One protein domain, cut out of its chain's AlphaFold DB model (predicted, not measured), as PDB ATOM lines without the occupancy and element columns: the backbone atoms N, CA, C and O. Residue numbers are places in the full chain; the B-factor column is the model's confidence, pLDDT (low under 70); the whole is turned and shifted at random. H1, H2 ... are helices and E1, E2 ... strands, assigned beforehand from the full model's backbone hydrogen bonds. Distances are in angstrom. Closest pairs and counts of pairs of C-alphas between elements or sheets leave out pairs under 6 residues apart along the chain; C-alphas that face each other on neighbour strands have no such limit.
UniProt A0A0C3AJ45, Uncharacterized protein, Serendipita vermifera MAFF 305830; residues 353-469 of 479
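AT A GLANCE: This is residues 353 to 469 of the 479 residues of an uncharacterized protein of Serendipita vermifera MAFF 305830 (UniProt A0A0C3AJ45). A small two-stranded parallel sheet, E1 beside E2, stands at one end of the body, where H1 and H3 end and H2 and H4 begin. From there the helices spread toward the other end: H2 and H4 side by side, and H3 between that pair and H1; the last turns of the long H4, residues 464 to 469, stick out. The printed part has 117 residues, with four named helices and two named strands in the order H1, E1, H2, H3, E2, H4, and is mostly helix. It is compact, with a radius of gyration of the C-alphas of 15.2 A and spans of 43 by 34 by 23 A.

IN THESE COORDINATES: E1 is residues 388 to 391, and E2 is residues 432 to 434. H1, residues 373 to 384, begins at C-alpha 373 (26.130, 50.815, 45.762) and is 16.6 A long from first to last C-alpha. H2 is residues 395 to 404, 14.1 A, and H3 is residues 420 to 428, 12.6 A. H4, residues 444 to 469, is the longest helix at 37.9 A, from C-alpha 444 (23.570, 29.548, 28.087) to C-alpha 469 (35.954, 64.843, 22.166).

HOW THE PARTS SIT: E1 and E2 are parallel, with 17 degrees between their directions. N 389 and O 432 are 2.9 A apart and N 391 and O 434 are 2.8 A apart, both within hydrogen-bond range. E1, H2, H3 and E2 form a strand-helix-strand unit, two parallel neighbour strands with helices between them along the chain, and its crossover is right-handed. E1 and H3 are near each other, with 5 pairs of C-alphas within 10 A. The closest C-alphas of H3 and E2, those of Gln 427 and Ile 433, are 7.3 A apart. H3 and H1 only just touch, with 3 pairs of C-alphas within 8 A; the closest are those of Ile 374 and Leu 422, 6.2 A apart. H1 touches H3 with residues 374 to 378 alone, and their lines stand at a shallow tilt of 28 degrees, the same way. H3 and H4 also only just touch, with 3 pairs; C-alphas of Thr 420 and Leu 453 are closest at 6.2 A, and the tilt is steep, 42 degrees, opposite ways. H2 and H4 touch, with Glu 399 and Phe 449 the closest C-alphas at 4.8 A, at a shallow tilt of 18 degrees, the same way. H1 and H4 are apart. In H1, H2, H3 and H4 every O i to N i+4 pair is within hydrogen-bond range.

THE WHOLE: The C-alphas of Arg 385 and Asp 469, the two farthest apart, are 46.0 A from each other. The printed part has no cut. The link from H2 to H3 is long, with 15 residues, and residues 353 to 372 hold no named element. Residues 362 to 370 stand free. The mean pLDDT of the printed part is 73.9, and it is under 70 at residues 353 to 371, 406 to 416 and 460 to 469.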
ATOM      1  N   GLY A 353      12.800  45.317  34.421       58.22
ATOM      2  CA  GLY A 353      12.101  46.184  33.472       58.22
ATOM      3  C   GLY A 353      11.241  47.282  34.097       58.22
ATOM      4  O   GLY A 353      10.610  48.046  33.366       58.22
ATOM      5  N   SER A 354      11.167  47.382  35.424       51.06
ATOM      6  CA  SER A 354      10.481  48.506  36.053       51.06
ATOM      7  C   SER A 354      11.301  49.778  35.813       51.06
ATOM      8  O   SER A 354      12.503  49.801  36.056       51.06
ATOM      9  N   HIS A 355      10.652  50.857  35.346       42.84
ATOM     10  CA  HIS A 355      11.202  52.222  35.180       42.84
ATOM     11  C   HIS A 355      11.674  52.866  36.498       42.84
ATOM     12  O   HIS A 355      11.649  54.080  36.682       42.84
ATOM     13  N   THR A 356      12.003  52.039  37.470       40.56
ATOM     14  CA  THR A 356      12.345  52.416  38.809       40.56
ATOM     15  C   THR A 356      13.832  52.609  38.888       40.56
ATOM     16  O   THR A 356      14.624  51.738  38.537       40.56
ATOM     17  N   ASP A 357      14.179  53.771  39.399       39.72
ATOM     18  CA  ASP A 357      15.507  54.197  39.777       39.72
ATOM     19  C   ASP A 357      16.106  53.241  40.814       39.72
ATOM     20  O   ASP A 357      16.119  53.527  42.007       39.72
ATOM     21  N   VAL A 358      16.590  52.077  40.370       41.59
ATOM     22  CA  VAL A 358      17.365  51.163  41.209       41.59
ATOM     23  C   VAL A 358      18.675  51.859  41.581       41.59
ATOM     24  O   VAL A 358      19.669  51.774  40.865       41.59
ATOM     25  N   TYR A 359      18.618  52.549  42.719       41.44
ATOM     26  CA  TYR A 359      19.716  52.971  43.579       41.44
ATOM     27  C   TYR A 359      20.821  53.809  42.907       41.44
ATOM     28  O   TYR A 359      21.873  53.308  42.517       41.44
ATOM     29  N   ILE A 360      20.630  55.130  42.899       36.88
ATOM     30  CA  ILE A 360      21.744  56.068  43.084       36.88
ATOM     31  C   ILE A 360      21.518  56.725  44.443       36.88
ATOM     32  O   ILE A 360      20.550  57.477  44.579       36.88
ATOM     33  N   PRO A 361      22.362  56.450  45.455       33.84
ATOM     34  CA  PRO A 361      22.475  57.349  46.588       33.84
ATOM     35  C   PRO A 361      22.775  58.732  46.014       33.84
ATOM     36  O   PRO A 361      23.701  58.876  45.215       33.84
ATOM     37  N   SER A 362      21.924  59.695  46.356       34.31
ATOM     38  CA  SER A 362      21.983  61.098  45.949       34.31
ATOM     39  C   SER A 362      23.406  61.653  45.872       34.31
ATOM     40  O   SER A 362      24.254  61.241  46.658       34.31
ATOM     41  N   ASP A 363      23.599  62.636  44.984       35.41
ATOM     42  CA  ASP A 363      24.771  63.497  44.721       35.41
ATOM     43  C   ASP A 363      25.442  64.168  45.954       35.41
ATOM     44  O   ASP A 363      25.844  65.334  45.921       35.41
ATOM     45  N   GLU A 364      25.636  63.462  47.059       37.00
ATOM     46  CA  GLU A 364      26.523  63.880  48.129       37.00
ATOM     47  C   GLU A 364      27.929  63.403  47.791       37.00
ATOM     48  O   GLU A 364      28.323  62.274  48.068       37.00
ATOM     49  N   VAL A 365      28.653  64.299  47.116       37.09
ATOM     50  CA  VAL A 365      30.109  64.480  47.171       37.09
ATOM     51  C   VAL A 365      30.850  63.216  47.606       37.09
ATOM     52  O   VAL A 365      31.006  62.956  48.799       37.09
ATOM     53  N   VAL A 366      31.354  62.478  46.613       36.31
ATOM     54  CA  VAL A 366      32.329  61.394  46.767       36.31
ATOM     55  C   VAL A 366      33.460  61.861  47.687       36.31
ATOM     56  O   VAL A 366      34.447  62.466  47.269       36.31
ATOM     57  N   THR A 367      33.306  61.579  48.975       35.62
ATOM     58  CA  THR A 367      34.418  61.424  49.893       35.62
ATOM     59  C   THR A 367      34.911  60.000  49.682       35.62
ATOM     60  O   THR A 367      34.127  59.067  49.541       35.62
ATOM     61  N   SER A 368      36.222  59.831  49.562       39.62
ATOM     62  CA  SER A 368      36.894  58.643  49.018       39.62
ATOM     63  C   SER A 368      36.812  57.368  49.885       39.62
ATOM     64  O   SER A 368      37.735  56.559  49.856       39.62
ATOM     65  N   PHE A 369      35.753  57.201  50.684       43.38
ATOM     66  CA  PHE A 369      35.576  56.106  51.643       43.38
ATOM     67  C   PHE A 369      34.141  55.555  51.747       43.38
ATOM     68  O   PHE A 369      33.919  54.667  52.569       43.38
ATOM     69  N   SER A 370      33.166  56.026  50.959       47.81
ATOM     70  CA  SER A 370      31.834  55.404  50.934       47.81
ATOM     71  C   SER A 370      31.846  54.096  50.116       47.81
ATOM     72  O   SER A 370      32.465  54.055  49.050       47.81
ATOM     73  N   PRO A 371      31.203  53.011  50.600       56.59
ATOM     74  CA  PRO A 371      31.043  51.784  49.823       56.59
ATOM     75  C   PRO A 371      30.334  52.084  48.500       56.59
ATOM     76  O   PRO A 371      29.435  52.926  48.456       56.59
ATOM     77  N   THR A 372      30.704  51.387  47.422       70.06
ATOM     78  CA  THR A 372      29.929  51.474  46.178       70.06
ATOM     79  C   THR A 372      28.502  50.950  46.422       70.06
ATOM     80  O   THR A 372      28.305  50.122  47.313       70.06
ATOM     81  N   PRO A 373      27.488  51.359  45.636       73.00
ATOM     82  CA  PRO A 373      26.130  50.815  45.762       73.00
ATOM     83  C   PRO A 373      26.075  49.277  45.703       73.00
ATOM     84  O   PRO A 373      25.276  48.650  46.395       73.00
ATOM     85  N   ILE A 374      26.975  48.657  44.927       81.06
ATOM     86  CA  ILE A 374      27.141  47.198  44.875       81.06
ATOM     87  C   ILE A 374      27.681  46.667  46.210       81.06
ATOM     88  O   ILE A 374      27.162  45.679  46.718       81.06
ATOM     89  N   ASP A 375      28.681  47.315  46.819       83.62
ATOM     90  CA  ASP A 375      29.202  46.902  48.131       83.62
ATOM     91  C   ASP A 375      28.122  46.935  49.213       83.62
ATOM     92  O   ASP A 375      28.036  46.001  50.010       83.62
ATOM     93  N   GLN A 376      27.288  47.978  49.229       82.25
ATOM     94  CA  GLN A 376      26.174  48.081  50.171       82.25
ATOM     95  C   GLN A 376      25.168  46.944  49.955       82.25
ATOM     96  O   GLN A 376      24.834  46.236  50.903       82.25
ATOM     97  N   PHE A 377      24.761  46.699  48.708       85.69
ATOM     98  CA  PHE A 377      23.868  45.590  48.372       85.69
ATOM     99  C   PHE A 377      24.437  44.229  48.816       85.69
ATOM    100  O   PHE A 377      23.729  43.411  49.401       85.69
ATOM    101  N   LEU A 378      25.732  43.985  48.594       89.19
ATOM    102  CA  LEU A 378      26.403  42.745  49.000       89.19
ATOM    103  C   LEU A 378      26.489  42.607  50.531       89.19
ATOM    104  O   LEU A 378      26.360  41.502  51.065       89.19
ATOM    105  N   GLN A 379      26.699  43.709  51.256       89.25
ATOM    106  CA  GLN A 379      26.645  43.723  52.722       89.25
ATOM    107  C   GLN A 379      25.241  43.388  53.229       89.25
ATOM    108  O   GLN A 379      25.096  42.561  54.133       89.25
ATOM    109  N   GLU A 380      24.212  43.973  52.620       87.75
ATOM    110  CA  GLU A 380      22.818  43.699  52.954       87.75
ATOM    111  C   GLU A 380      22.459  42.231  52.671       87.75
ATOM    112  O   GLU A 380      21.962  41.556  53.574       87.75
ATOM    113  N   CYS A 381      22.835  41.686  51.506       90.94
ATOM    114  CA  CYS A 381      22.671  40.265  51.174       90.94
ATOM    115  C   CYS A 381      23.285  39.344  52.235       90.94
ATOM    116  O   CYS A 381      22.632  38.413  52.708       90.94
ATOM    117  N   ASN A 382      24.521  39.628  52.655       91.38
ATOM    118  CA  ASN A 382      25.188  38.870  53.713       91.38
ATOM    119  C   ASN A 382      24.446  38.981  55.051       91.38
ATOM    120  O   ASN A 382      24.245  37.973  55.730       91.38
ATOM    121  N   SER A 383      24.009  40.185  55.433       89.75
ATOM    122  CA  SER A 383      23.288  40.401  56.694       89.75
ATOM    123  C   SER A 383      21.932  39.686  56.731       89.75
ATOM    124  O   SER A 383      21.527  39.172  57.773       89.75
ATOM    125  N   TRP A 384      21.270  39.575  55.579       91.00
ATOM    126  CA  TRP A 384      20.024  38.831  55.414       91.00
ATOM    127  C   TRP A 384      20.229  37.332  55.184       91.00
ATOM    128  O   TRP A 384      19.258  36.574  55.235       91.00
ATOM    129  N   ARG A 385      21.482  36.897  54.993       94.12
ATOM    130  CA  ARG A 385      21.873  35.518  54.665       94.12
ATOM    131  C   ARG A 385      21.247  35.031  53.357       94.12
ATOM    132  O   ARG A 385      20.856  33.875  53.260       94.12
ATOM    133  N   ILE A 386      21.113  35.919  52.378       94.12
ATOM    134  CA  ILE A 386      20.485  35.594  51.097       94.12
ATOM    135  C   ILE A 386      21.263  34.478  50.406       94.12
ATOM    136  O   ILE A 386      22.459  34.605  50.168       94.12
ATOM    137  N   GLU A 387      20.565  33.400  50.059       95.06
ATOM    138  CA  GLU A 387      21.140  32.257  49.334       95.06
ATOM    139  C   GLU A 387      20.737  32.250  47.853       95.06
ATOM    140  O   GLU A 387      21.360  31.564  47.041       95.06
ATOM    141  N   ARG A 388      19.700  33.018  47.485       95.50
ATOM    142  CA  ARG A 388      19.169  33.082  46.121       95.50
ATOM    143  C   ARG A 388      18.689  34.479  45.734       95.50
ATOM    144  O   ARG A 388      17.948  35.109  46.491       95.50
ATOM    145  N   LEU A 389      19.045  34.896  44.520       93.94
ATOM    146  CA  LEU A 389      18.427  36.009  43.801       93.94
ATOM    147  C   LEU A 389      17.602  35.476  42.625       93.94
ATOM    148  O   LEU A 389      18.096  34.662  41.843       93.94
ATOM    149  N   THR A 390      16.382  35.976  42.470       91.69
ATOM    150  CA  THR A 390      15.476  35.632  41.375       91.69
ATOM    151  C   THR A 390      15.069  36.886  40.607       91.69
ATOM    152  O   THR A 390      14.504  37.823  41.171       91.69
ATOM    153  N   VAL A 391      15.322  36.877  39.304       87.81
ATOM    154  CA  VAL A 391      14.868  37.901  38.361       87.81
ATOM    155  C   VAL A 391      13.451  37.575  37.887       87.81
ATOM    156  O   VAL A 391      13.149  36.416  37.601       87.81
ATOM    157  N   VAL A 392      12.564  38.572  37.826       82.81
ATOM    158  CA  VAL A 392      11.159  38.386  37.398       82.81
ATOM    159  C   VAL A 392      11.041  38.095  35.896       82.81
ATOM    160  O   VAL A 392      10.160  37.355  35.450       82.81
ATOM    161  N   GLU A 393      11.921  38.683  35.102       81.06
ATOM    162  CA  GLU A 393      12.068  38.446  33.673       81.06
ATOM    163  C   GLU A 393      12.843  37.151  33.413       81.06
ATOM    164  O   GLU A 393      13.740  36.798  34.180       81.06
ATOM    165  N   SER A 394      12.532  36.448  32.319       82.19
ATOM    166  CA  SER A 394      13.418  35.381  31.831       82.19
ATOM    167  C   SER A 394      14.738  35.984  31.340       82.19
ATOM    168  O   SER A 394      14.778  37.147  30.928       82.19
ATOM    169  N   TRP A 395      15.830  35.214  31.292       85.06
ATOM    170  CA  TRP A 395      17.102  35.748  30.779       85.06
ATOM    171  C   TRP A 395      17.008  36.243  29.335       85.06
ATOM    172  O   TRP A 395      17.729  37.158  28.944       85.06
ATOM    173  N   GLN A 396      16.110  35.657  28.539       81.81
ATOM    174  CA  GLN A 396      15.860  36.122  27.182       81.81
ATOM    175  C   GLN A 396      15.140  37.479  27.166       81.81
ATOM    176  O   GLN A 396      15.516  38.351  26.391       81.81
ATOM    177  N   GLU A 397      14.124  37.677  28.008       75.31
ATOM    178  CA  GLU A 397      13.471  38.986  28.149       75.31
ATOM    179  C   GLU A 397      14.442  40.039  28.684       75.31
ATOM    180  O   GLU A 397      14.490  41.150  28.167       75.31
ATOM    181  N   ALA A 398      15.260  39.675  29.670       82.62
ATOM    182  CA  ALA A 398      16.303  40.530  30.216       82.62
ATOM    183  C   ALA A 398      17.303  40.980  29.132       82.62
ATOM    184  O   ALA A 398      17.654  42.158  29.055       82.62
ATOM    185  N   GLU A 399      17.729  40.064  28.255       84.69
ATOM    186  CA  GLU A 399      18.570  40.371  27.090       84.69
ATOM    187  C   GLU A 399      17.871  41.354  26.134       84.69
ATOM    188  O   GLU A 399      18.484  42.329  25.691       84.69
ATOM    189  N   GLU A 400      16.586  41.135  25.842       79.19
ATOM    190  CA  GLU A 400      15.776  42.012  24.986       79.19
ATOM    191  C   GLU A 400      15.621  43.418  25.594       79.19
ATOM    192  O   GLU A 400      15.783  44.411  24.877       79.19
ATOM    193  N   ILE A 401      15.391  43.517  26.909       78.06
ATOM    194  CA  ILE A 401      15.343  44.785  27.651       78.06
ATOM    195  C   ILE A 401      16.666  45.525  27.467       78.06
ATOM    196  O   ILE A 401      16.665  46.639  26.945       78.06
ATOM    197  N   VAL A 402      17.793  44.879  27.784       79.44
ATOM    198  CA  VAL A 402      19.143  45.454  27.646       79.44
ATOM    199  C   VAL A 402      19.426  45.914  26.215       79.44
ATOM    200  O   VAL A 402      20.015  46.976  26.006       79.44
ATOM    201  N   ALA A 403      18.997  45.143  25.214       79.62
ATOM    202  CA  ALA A 403      19.168  45.499  23.810       79.62
ATOM    203  C   ALA A 403      18.324  46.718  23.397       79.62
ATOM    204  O   ALA A 403      18.750  47.482  22.525       79.62
ATOM    205  N   SER A 404      17.149  46.890  24.015       72.75
ATOM    206  CA  SER A 404      16.191  47.964  23.734       72.75
ATOM    207  C   SER A 404      16.487  49.286  24.445       72.75
ATOM    208  O   SER A 404      15.928  50.308  24.045       72.75
ATOM    209  N   LEU A 405      17.368  49.286  25.455       74.19
ATOM    210  CA  LEU A 405      17.772  50.497  26.168       74.19
ATOM    211  C   LEU A 405      18.432  51.487  25.199       74.19
ATOM    212  O   LEU A 405      19.556  51.297  24.714       74.19
ATOM    213  N   ASP A 406      17.697  52.557  24.901       62.31
ATOM    214  CA  ASP A 406      18.118  53.613  23.996       62.31
ATOM    215  C   ASP A 406      18.861  54.688  24.798       62.31
ATOM    216  O   ASP A 406      18.273  55.430  25.589       62.31
ATOM    217  N   PHE A 407      20.173  54.795  24.569       56.19
ATOM    218  CA  PHE A 407      21.064  55.704  25.301       56.19
ATOM    219  C   PHE A 407      20.573  57.157  25.340       56.19
ATOM    220  O   PHE A 407      20.910  57.886  26.262       56.19
ATOM    221  N   TYR A 408      19.766  57.583  24.369       46.12
ATOM    222  CA  TYR A 408      19.338  58.968  24.189       46.12
ATOM    223  C   TYR A 408      18.299  59.491  25.199       46.12
ATOM    224  O   TYR A 408      18.067  60.701  25.202       46.12
ATOM    225  N   ARG A 409      17.655  58.654  26.032       45.22
ATOM    226  CA  ARG A 409      16.600  59.124  26.965       45.22
ATOM    227  C   ARG A 409      16.887  58.974  28.460       45.22
ATOM    228  O   ARG A 409      16.348  59.762  29.227       45.22
ATOM    229  N   GLU A 410      17.749  58.056  28.884       46.34
ATOM    230  CA  GLU A 410      17.930  57.722  30.312       46.34
ATOM    231  C   GLU A 410      19.301  58.163  30.841       46.34
ATOM    232  O   GLU A 410      20.073  57.394  31.401       46.34
ATOM    233  N   HIS A 411      19.649  59.430  30.616       41.47
ATOM    234  CA  HIS A 411      21.020  59.918  30.782       41.47
ATOM    235  C   HIS A 411      21.605  59.937  32.201       41.47
ATOM    236  O   HIS A 411      22.777  60.269  32.303       41.47
ATOM    237  N   ASN A 412      20.897  59.579  33.277       40.00
ATOM    238  CA  ASN A 412      21.431  59.835  34.623       40.00
ATOM    239  C   ASN A 412      21.319  58.707  35.647       40.00
ATOM    240  O   ASN A 412      21.721  58.937  36.785       40.00
ATOM    241  N   LYS A 413      20.809  57.512  35.314       48.97
ATOM    242  CA  LYS A 413      20.652  56.470  36.339       48.97
ATOM    243  C   LYS A 413      21.238  55.131  35.915       48.97
ATOM    244  O   LYS A 413      20.591  54.299  35.299       48.97
ATOM    245  N   ALA A 414      22.523  54.946  36.220       51.28
ATOM    246  CA  ALA A 414      23.183  53.653  36.103       51.28
ATOM    247  C   ALA A 414      22.590  52.705  37.154       51.28
ATOM    248  O   ALA A 414      22.976  52.736  38.319       51.28
ATOM    249  N   HIS A 415      21.624  51.890  36.743       65.50
ATOM    250  CA  HIS A 415      21.007  50.900  37.615       65.50
ATOM    251  C   HIS A 415      22.018  49.800  37.963       65.50
ATOM    252  O   HIS A 415      22.626  49.209  37.066       65.50
ATOM    253  N   ALA A 416      22.186  49.485  39.251       60.38
ATOM    254  CA  ALA A 416      23.118  48.438  39.693       60.38
ATOM    255  C   ALA A 416      22.831  47.076  39.026       60.38
ATOM    256  O   ALA A 416      23.760  46.346  38.682       60.38
ATOM    257  N   CYS A 417      21.555  46.776  38.757       72.69
ATOM    258  CA  CYS A 417      21.102  45.563  38.070       72.69
ATOM    259  C   CYS A 417      21.512  45.475  36.585       72.69
ATOM    260  O   CYS A 417      21.427  44.396  35.998       72.69
ATOM    261  N   LEU A 418      21.998  46.572  35.991       76.56
ATOM    262  CA  LEU A 418      22.565  46.628  34.638       76.56
ATOM    263  C   LEU A 418      24.105  46.579  34.641       76.56
ATOM    264  O   LEU A 418      24.745  46.817  33.615       76.56
ATOM    265  N   SER A 419      24.721  46.268  35.785       81.31
ATOM    266  CA  SER A 419      26.165  46.071  35.902       81.31
ATOM    267  C   SER A 419      26.518  44.588  35.875       81.31
ATOM    268  O   SER A 419      26.039  43.823  36.706       81.31
ATOM    269  N   THR A 420      27.426  44.178  34.983       85.25
ATOM    270  CA  THR A 420      27.992  42.814  35.001       85.25
ATOM    271  C   THR A 420      28.715  42.513  36.316       85.25
ATOM    272  O   THR A 420      28.644  41.391  36.805       85.25
ATOM    273  N   GLU A 421      29.347  43.528  36.918       86.62
ATOM    274  CA  GLU A 421      30.096  43.402  38.175       86.62
ATOM    275  C   GLU A 421      29.202  42.937  39.329       86.62
ATOM    276  O   GLU A 421      29.638  42.150  40.165       86.62
ATOM    277  N   LEU A 422      27.943  43.387  39.371       88.19
ATOM    278  CA  LEU A 422      26.999  42.962  40.402       88.19
ATOM    279  C   LEU A 422      26.841  41.439  40.383       88.19
ATOM    280  O   LEU A 422      27.015  40.787  41.408       88.19
ATOM    281  N   TYR A 423      26.534  40.879  39.214       91.94
ATOM    282  CA  TYR A 423      26.287  39.449  39.061       91.94
ATOM    283  C   TYR A 423      27.529  38.621  39.386       91.94
ATOM    284  O   TYR A 423      27.425  37.656  40.135       91.94
ATOM    285  N   GLU A 424      28.701  39.030  38.896       92.31
ATOM    286  CA  GLU A 424      29.975  38.366  39.199       92.31
ATOM    287  C   GLU A 424      30.227  38.319  40.714       92.31
ATOM    288  O   GLU A 424      30.459  37.254  41.284       92.31
ATOM    289  N   ARG A 425      30.087  39.460  41.398       93.25
ATOM    290  CA  ARG A 425      30.360  39.554  42.838       93.25
ATOM    291  C   ARG A 425      29.317  38.845  43.701       93.25
ATOM    292  O   ARG A 425      29.662  38.298  44.744       93.25
ATOM    293  N   VAL A 426      28.054  38.830  43.282       92.94
ATOM    294  CA  VAL A 426      27.002  38.033  43.933       92.94
ATOM    295  C   VAL A 426      27.306  36.539  43.815       92.94
ATOM    296  O   VAL A 426      27.161  35.803  44.790       92.94
ATOM    297  N   GLN A 427      27.770  36.086  42.648       94.62
ATOM    298  CA  GLN A 427      28.178  34.695  42.458       94.62
ATOM    299  C   GLN A 427      29.400  34.331  43.305       94.62
ATOM    300  O   GLN A 427      29.433  33.235  43.865       94.62
ATOM    301  N   ASP A 428      30.366  35.243  43.456       95.25
ATOM    302  CA  ASP A 428      31.532  35.049  44.328       95.25
ATOM    303  C   ASP A 428      31.146  34.899  45.812       95.25
ATOM    304  O   ASP A 428      31.834  34.206  46.564       95.25
ATOM    305  N   LEU A 429      30.018  35.488  46.236       94.19
ATOM    306  CA  LEU A 429      29.425  35.252  47.561       94.19
ATOM    307  C   LEU A 429      28.720  33.889  47.688       94.19
ATOM    308  O   LEU A 429      28.259  33.539  48.772       94.19
ATOM    309  N   GLY A 430      28.630  33.110  46.609       95.94
ATOM    310  CA  GLY A 430      27.949  31.815  46.588       95.94
ATOM    311  C   GLY A 430      26.424  31.907  46.494       95.94
ATOM    312  O   GLY A 430      25.749  30.906  46.732       95.94
ATOM    313  N   ILE A 431      25.878  33.076  46.149       96.19
ATOM    314  CA  ILE A 431      24.436  33.288  45.996       96.19
ATOM    315  C   ILE A 431      23.988  32.759  44.622       96.19
ATOM    316  O   ILE A 431      24.553  33.121  43.588       96.19
ATOM    317  N   ASP A 432      22.970  31.893  44.600       96.81
ATOM    318  CA  ASP A 432      22.420  31.316  43.364       96.81
ATOM    319  C   ASP A 432      21.550  32.357  42.642       96.81
ATOM    320  O   ASP A 432      20.563  32.833  43.200       96.81
ATOM    321  N   ILE A 433      21.900  32.721  41.406       96.00
ATOM    322  CA  ILE A 433      21.150  33.709  40.614       96.00
ATOM    323  C   ILE A 433      20.354  32.990  39.533       96.00
ATOM    324  O   ILE A 433      20.929  32.288  38.689       96.00
ATOM    325  N   ARG A 434      19.037  33.194  39.536       93.75
ATOM    326  CA  ARG A 434      18.097  32.576  38.600       93.75
ATOM    327  C   ARG A 434      17.152  33.589  37.989       93.75
ATOM    328  O   ARG A 434      16.921  34.648  38.562       93.75
ATOM    329  N   ASP A 435      16.593  33.234  36.846       86.19
ATOM    330  CA  ASP A 435      15.428  33.913  36.301       86.19
ATOM    331  C   ASP A 435      14.120  33.244  36.757       86.19
ATOM    332  O   ASP A 435      14.111  32.264  37.511       86.19
ATOM    333  N   ARG A 436      13.006  33.782  36.267       83.69
ATOM    334  CA  ARG A 436      11.648  33.250  36.424       83.69
ATOM    335  C   ARG A 436      11.493  31.774  36.055       83.69
ATOM    336  O   ARG A 436      10.660  31.079  36.644       83.69
ATOM    337  N   ASP A 437      12.257  31.310  35.073       79.00
ATOM    338  CA  ASP A 437      12.175  29.949  34.542       79.00
ATOM    339  C   ASP A 437      13.095  28.986  35.305       79.00
ATOM    340  O   ASP A 437      13.323  27.858  34.868       79.00
ATOM    341  N   GLU A 438      13.623  29.421  36.457       82.25
ATOM    342  CA  GLU A 438      14.587  28.698  37.288       82.25
ATOM    343  C   GLU A 438      15.929  28.419  36.586       82.25
ATOM    344  O   GLU A 438      16.744  27.630  37.088       82.25
ATOM    345  N   THR A 439      16.190  29.100  35.465       84.88
ATOM    346  CA  THR A 439      17.426  28.999  34.686       84.88
ATOM    347  C   THR A 439      18.522  29.770  35.402       84.88
ATOM    348  O   THR A 439      18.369  30.950  35.726       84.88
ATOM    349  N   ARG A 440      19.671  29.136  35.650       92.94
ATOM    350  CA  ARG A 440      20.786  29.810  36.333       92.94
ATOM    351  C   ARG A 440      21.472  30.821  35.427       92.94
ATOM    352  O   ARG A 440      21.650  30.574  34.236       92.94
ATOM    353  N   ILE A 441      22.014  31.887  36.010       95.50
ATOM    354  CA  ILE A 441      22.784  32.878  35.245       95.50
ATOM    355  C   ILE A 441      24.025  32.279  34.546       95.50
ATOM    356  O   ILE A 441      24.487  32.774  33.523       95.50
ATOM    357  N   THR A 442      24.553  31.162  35.058       94.81
ATOM    358  CA  THR A 442      25.690  30.429  34.469       94.81
ATOM    359  C   THR A 442      25.332  29.586  33.242       94.81
ATOM    360  O   THR A 442      26.227  29.062  32.567       94.81
ATOM    361  N   GLU A 443      24.043  29.379  32.982       93.06
ATOM    362  CA  GLU A 443      23.547  28.613  31.839       93.06
ATOM    363  C   GLU A 443      23.568  29.450  30.547       93.06
ATOM    364  O   GLU A 443      23.768  30.664  30.601       93.06
ATOM    365  N   PRO A 444      23.409  28.836  29.356       93.38
ATOM    366  CA  PRO A 444      23.570  29.548  28.087       93.38
ATOM    367  C   PRO A 444      22.690  30.796  27.926       93.38
ATOM    368  O   PRO A 444      23.132  31.764  27.316       93.38
ATOM    369  N   ALA A 445      21.460  30.799  28.454       83.31
ATOM    370  CA  ALA A 445      20.593  31.977  28.396       83.31
ATOM    371  C   ALA A 445      21.117  33.116  29.289       83.31
ATOM    372  O   ALA A 445      21.299  34.226  28.799       83.31
ATOM    373  N   GLY A 446      21.466  32.821  30.545       91.06
ATOM    374  CA  GLY A 446      22.039  33.807  31.465       91.06
ATOM    375  C   GLY A 446      23.391  34.362  31.006       91.06
ATOM    376  O   GLY A 446      23.642  35.560  31.110       91.06
ATOM    377  N   LYS A 447      24.238  33.530  30.388       95.00
ATOM    378  CA  LYS A 447      25.504  33.981  29.789       95.00
ATOM    379  C   LYS A 447      25.297  34.986  28.661       95.00
ATOM    380  O   LYS A 447      26.008  35.983  28.620       95.00
ATOM    381  N   ARG A 448      24.313  34.761  27.781       93.06
ATOM    382  CA  ARG A 448      23.973  35.717  26.712       93.06
ATOM    383  C   ARG A 448      23.498  37.052  27.276       93.06
ATOM    384  O   ARG A 448      23.914  38.096  26.786       93.06
ATOM    385  N   PHE A 449      22.706  37.022  28.345       92.69
ATOM    386  CA  PHE A 449      22.329  38.233  29.067       92.69
ATOM    387  C   PHE A 449      23.555  38.984  29.628       92.69
ATOM    388  O   PHE A 449      23.697  40.185  29.391       92.69
ATOM    389  N   LEU A 450      24.493  38.295  30.291       93.12
ATOM    390  CA  LEU A 450      25.738  38.911  30.780       93.12
ATOM    391  C   LEU A 450      26.602  39.487  29.643       93.12
ATOM    392  O   LEU A 450      27.166  40.575  29.779       93.12
ATOM    393  N   GLU A 451      26.682  38.799  28.503       93.00
ATOM    394  CA  GLU A 451      27.354  39.296  27.297       93.00
ATOM    395  C   GLU A 451      26.679  40.567  26.757       93.00
ATOM    396  O   GLU A 451      27.370  41.529  26.404       93.00
ATOM    397  N   ALA A 452      25.343  40.613  26.742       88.62
ATOM    398  CA  ALA A 452      24.577  41.789  26.339       88.62
ATOM    399  C   ALA A 452      24.825  42.983  27.274       88.62
ATOM    400  O   ALA A 452      25.044  44.097  26.791       88.62
ATOM    401  N   LEU A 453      24.891  42.760  28.592       86.19
ATOM    402  CA  LEU A 453      25.279  43.788  29.566       86.19
ATOM    403  C   LEU A 453      26.715  44.290  29.340       86.19
ATOM    404  O   LEU A 453      26.970  45.498  29.339       86.19
ATOM    405  N   GLY A 454      27.667  43.388  29.082       86.00
ATOM    406  CA  GLY A 454      29.050  43.759  28.761       86.00
ATOM    407  C   GLY A 454      29.156  44.585  27.469       86.00
ATOM    408  O   GLY A 454      29.911  45.567  27.390       86.00
ATOM    409  N   ALA A 455      28.353  44.239  26.460       86.06
ATOM    410  CA  ALA A 455      28.238  44.995  25.218       86.06
ATOM    411  C   ALA A 455      27.599  46.375  25.442       86.06
ATOM    412  O   ALA A 455      28.071  47.359  24.860       86.06
ATOM    413  N   LEU A 456      26.580  46.469  26.306       80.56
ATOM    414  CA  LEU A 456      25.963  47.733  26.709       80.56
ATOM    415  C   LEU A 456      27.018  48.666  27.314       80.56
ATOM    416  O   LEU A 456      27.218  49.750  26.771       80.56
ATOM    417  N   LYS A 457      27.775  48.213  28.324       75.44
ATOM    418  CA  LYS A 457      28.852  48.992  28.972       75.44
ATOM    419  C   LYS A 457      29.871  49.530  27.963       75.44
ATOM    420  O   LYS A 457      30.242  50.702  27.998       75.44
ATOM    421  N   THR A 458      30.279  48.691  27.011       77.31
ATOM    422  CA  THR A 458      31.226  49.075  25.951       77.31
ATOM    423  C   THR A 458      30.646  50.146  25.020       77.31
ATOM    424  O   THR A 458      31.358  51.071  24.616       77.31
ATOM    425  N   ARG A 459      29.354  50.045  24.674       74.00
ATOM    426  CA  ARG A 459      28.644  51.070  23.894       74.00
ATOM    427  C   ARG A 459      28.572  52.389  24.664       74.00
ATOM    428  O   ARG A 459      28.850  53.423  24.061       74.00
ATOM    429  N   SER A 460      28.277  52.350  25.966       68.00
ATOM    430  CA  SER A 460      28.219  53.533  26.836       68.00
ATOM    431  C   SER A 460      29.561  54.261  26.885       68.00
ATOM    432  O   SER A 460      29.621  55.460  26.627       68.00
ATOM    433  N   SER A 461      30.663  53.545  27.144       66.94
ATOM    434  CA  SER A 461      31.992  54.165  27.256       66.94
ATOM    435  C   SER A 461      32.437  54.853  25.962       66.94
ATOM    436  O   SER A 461      32.997  55.944  26.019       66.94
ATOM    437  N   ARG A 462      32.147  54.259  24.791       65.81
ATOM    438  CA  ARG A 462      32.436  54.885  23.483       65.81
ATOM    439  C   ARG A 462      31.637  56.167  23.259       65.81
ATOM    440  O   ARG A 462      32.134  57.107  22.642       65.81
ATOM    441  N   TRP A 463      30.403  56.189  23.748       59.88
ATOM    442  CA  TRP A 463      29.528  57.350  23.670       59.88
ATOM    443  C   TRP A 463      30.071  58.522  24.491       59.88
ATOM    444  O   TRP A 463      30.259  59.601  23.929       59.88
ATOM    445  N   TYR A 464      30.419  58.301  25.762       58.72
ATOM    446  CA  TYR A 464      30.990  59.351  26.615       58.72
ATOM    447  C   TYR A 464      32.301  59.912  26.052       58.72
ATOM    448  O   TYR A 464      32.434  61.129  25.949       58.72
ATOM    449  N   SER A 465      33.200  59.055  25.546       59.91
ATOM    450  CA  SER A 465      34.420  59.536  24.879       59.91
ATOM    451  C   SER A 465      34.127  60.408  23.650       59.91
ATOM    452  O   SER A 465      34.826  61.382  23.410       59.91
ATOM    453  N   SER A 466      33.065  60.109  22.889       59.00
ATOM    454  CA  SER A 466      32.707  60.897  21.701       59.00
ATOM    455  C   SER A 466      32.105  62.269  22.031       59.00
ATOM    456  O   SER A 466      32.270  63.214  21.256       59.00
ATOM    457  N   ILE A 467      31.421  62.396  23.176       60.31
ATOM    458  CA  ILE A 467      30.868  63.669  23.659       60.31
ATOM    459  C   ILE A 467      31.994  64.551  24.201       60.31
ATOM    460  O   ILE A 467      32.052  65.724  23.833       60.31
ATOM    461  N   ASP A 468      32.909  63.990  24.995       58.62
ATOM    462  CA  ASP A 468      34.067  64.723  25.521       58.62
ATOM    463  C   ASP A 468      34.974  65.231  24.392       58.62
ATOM    464  O   ASP A 468      35.361  66.400  24.397       58.62
ATOM    465  N   ASP A 469      35.217  64.416  23.360       55.75
ATOM    466  CA  ASP A 469      35.954  64.843  22.166       55.75
ATOM    467  C   ASP A 469      35.207  65.949  21.393       55.75
ATOM    468  O   ASP A 469      35.814  66.912  20.919       55.75
TER     469      ASP A 469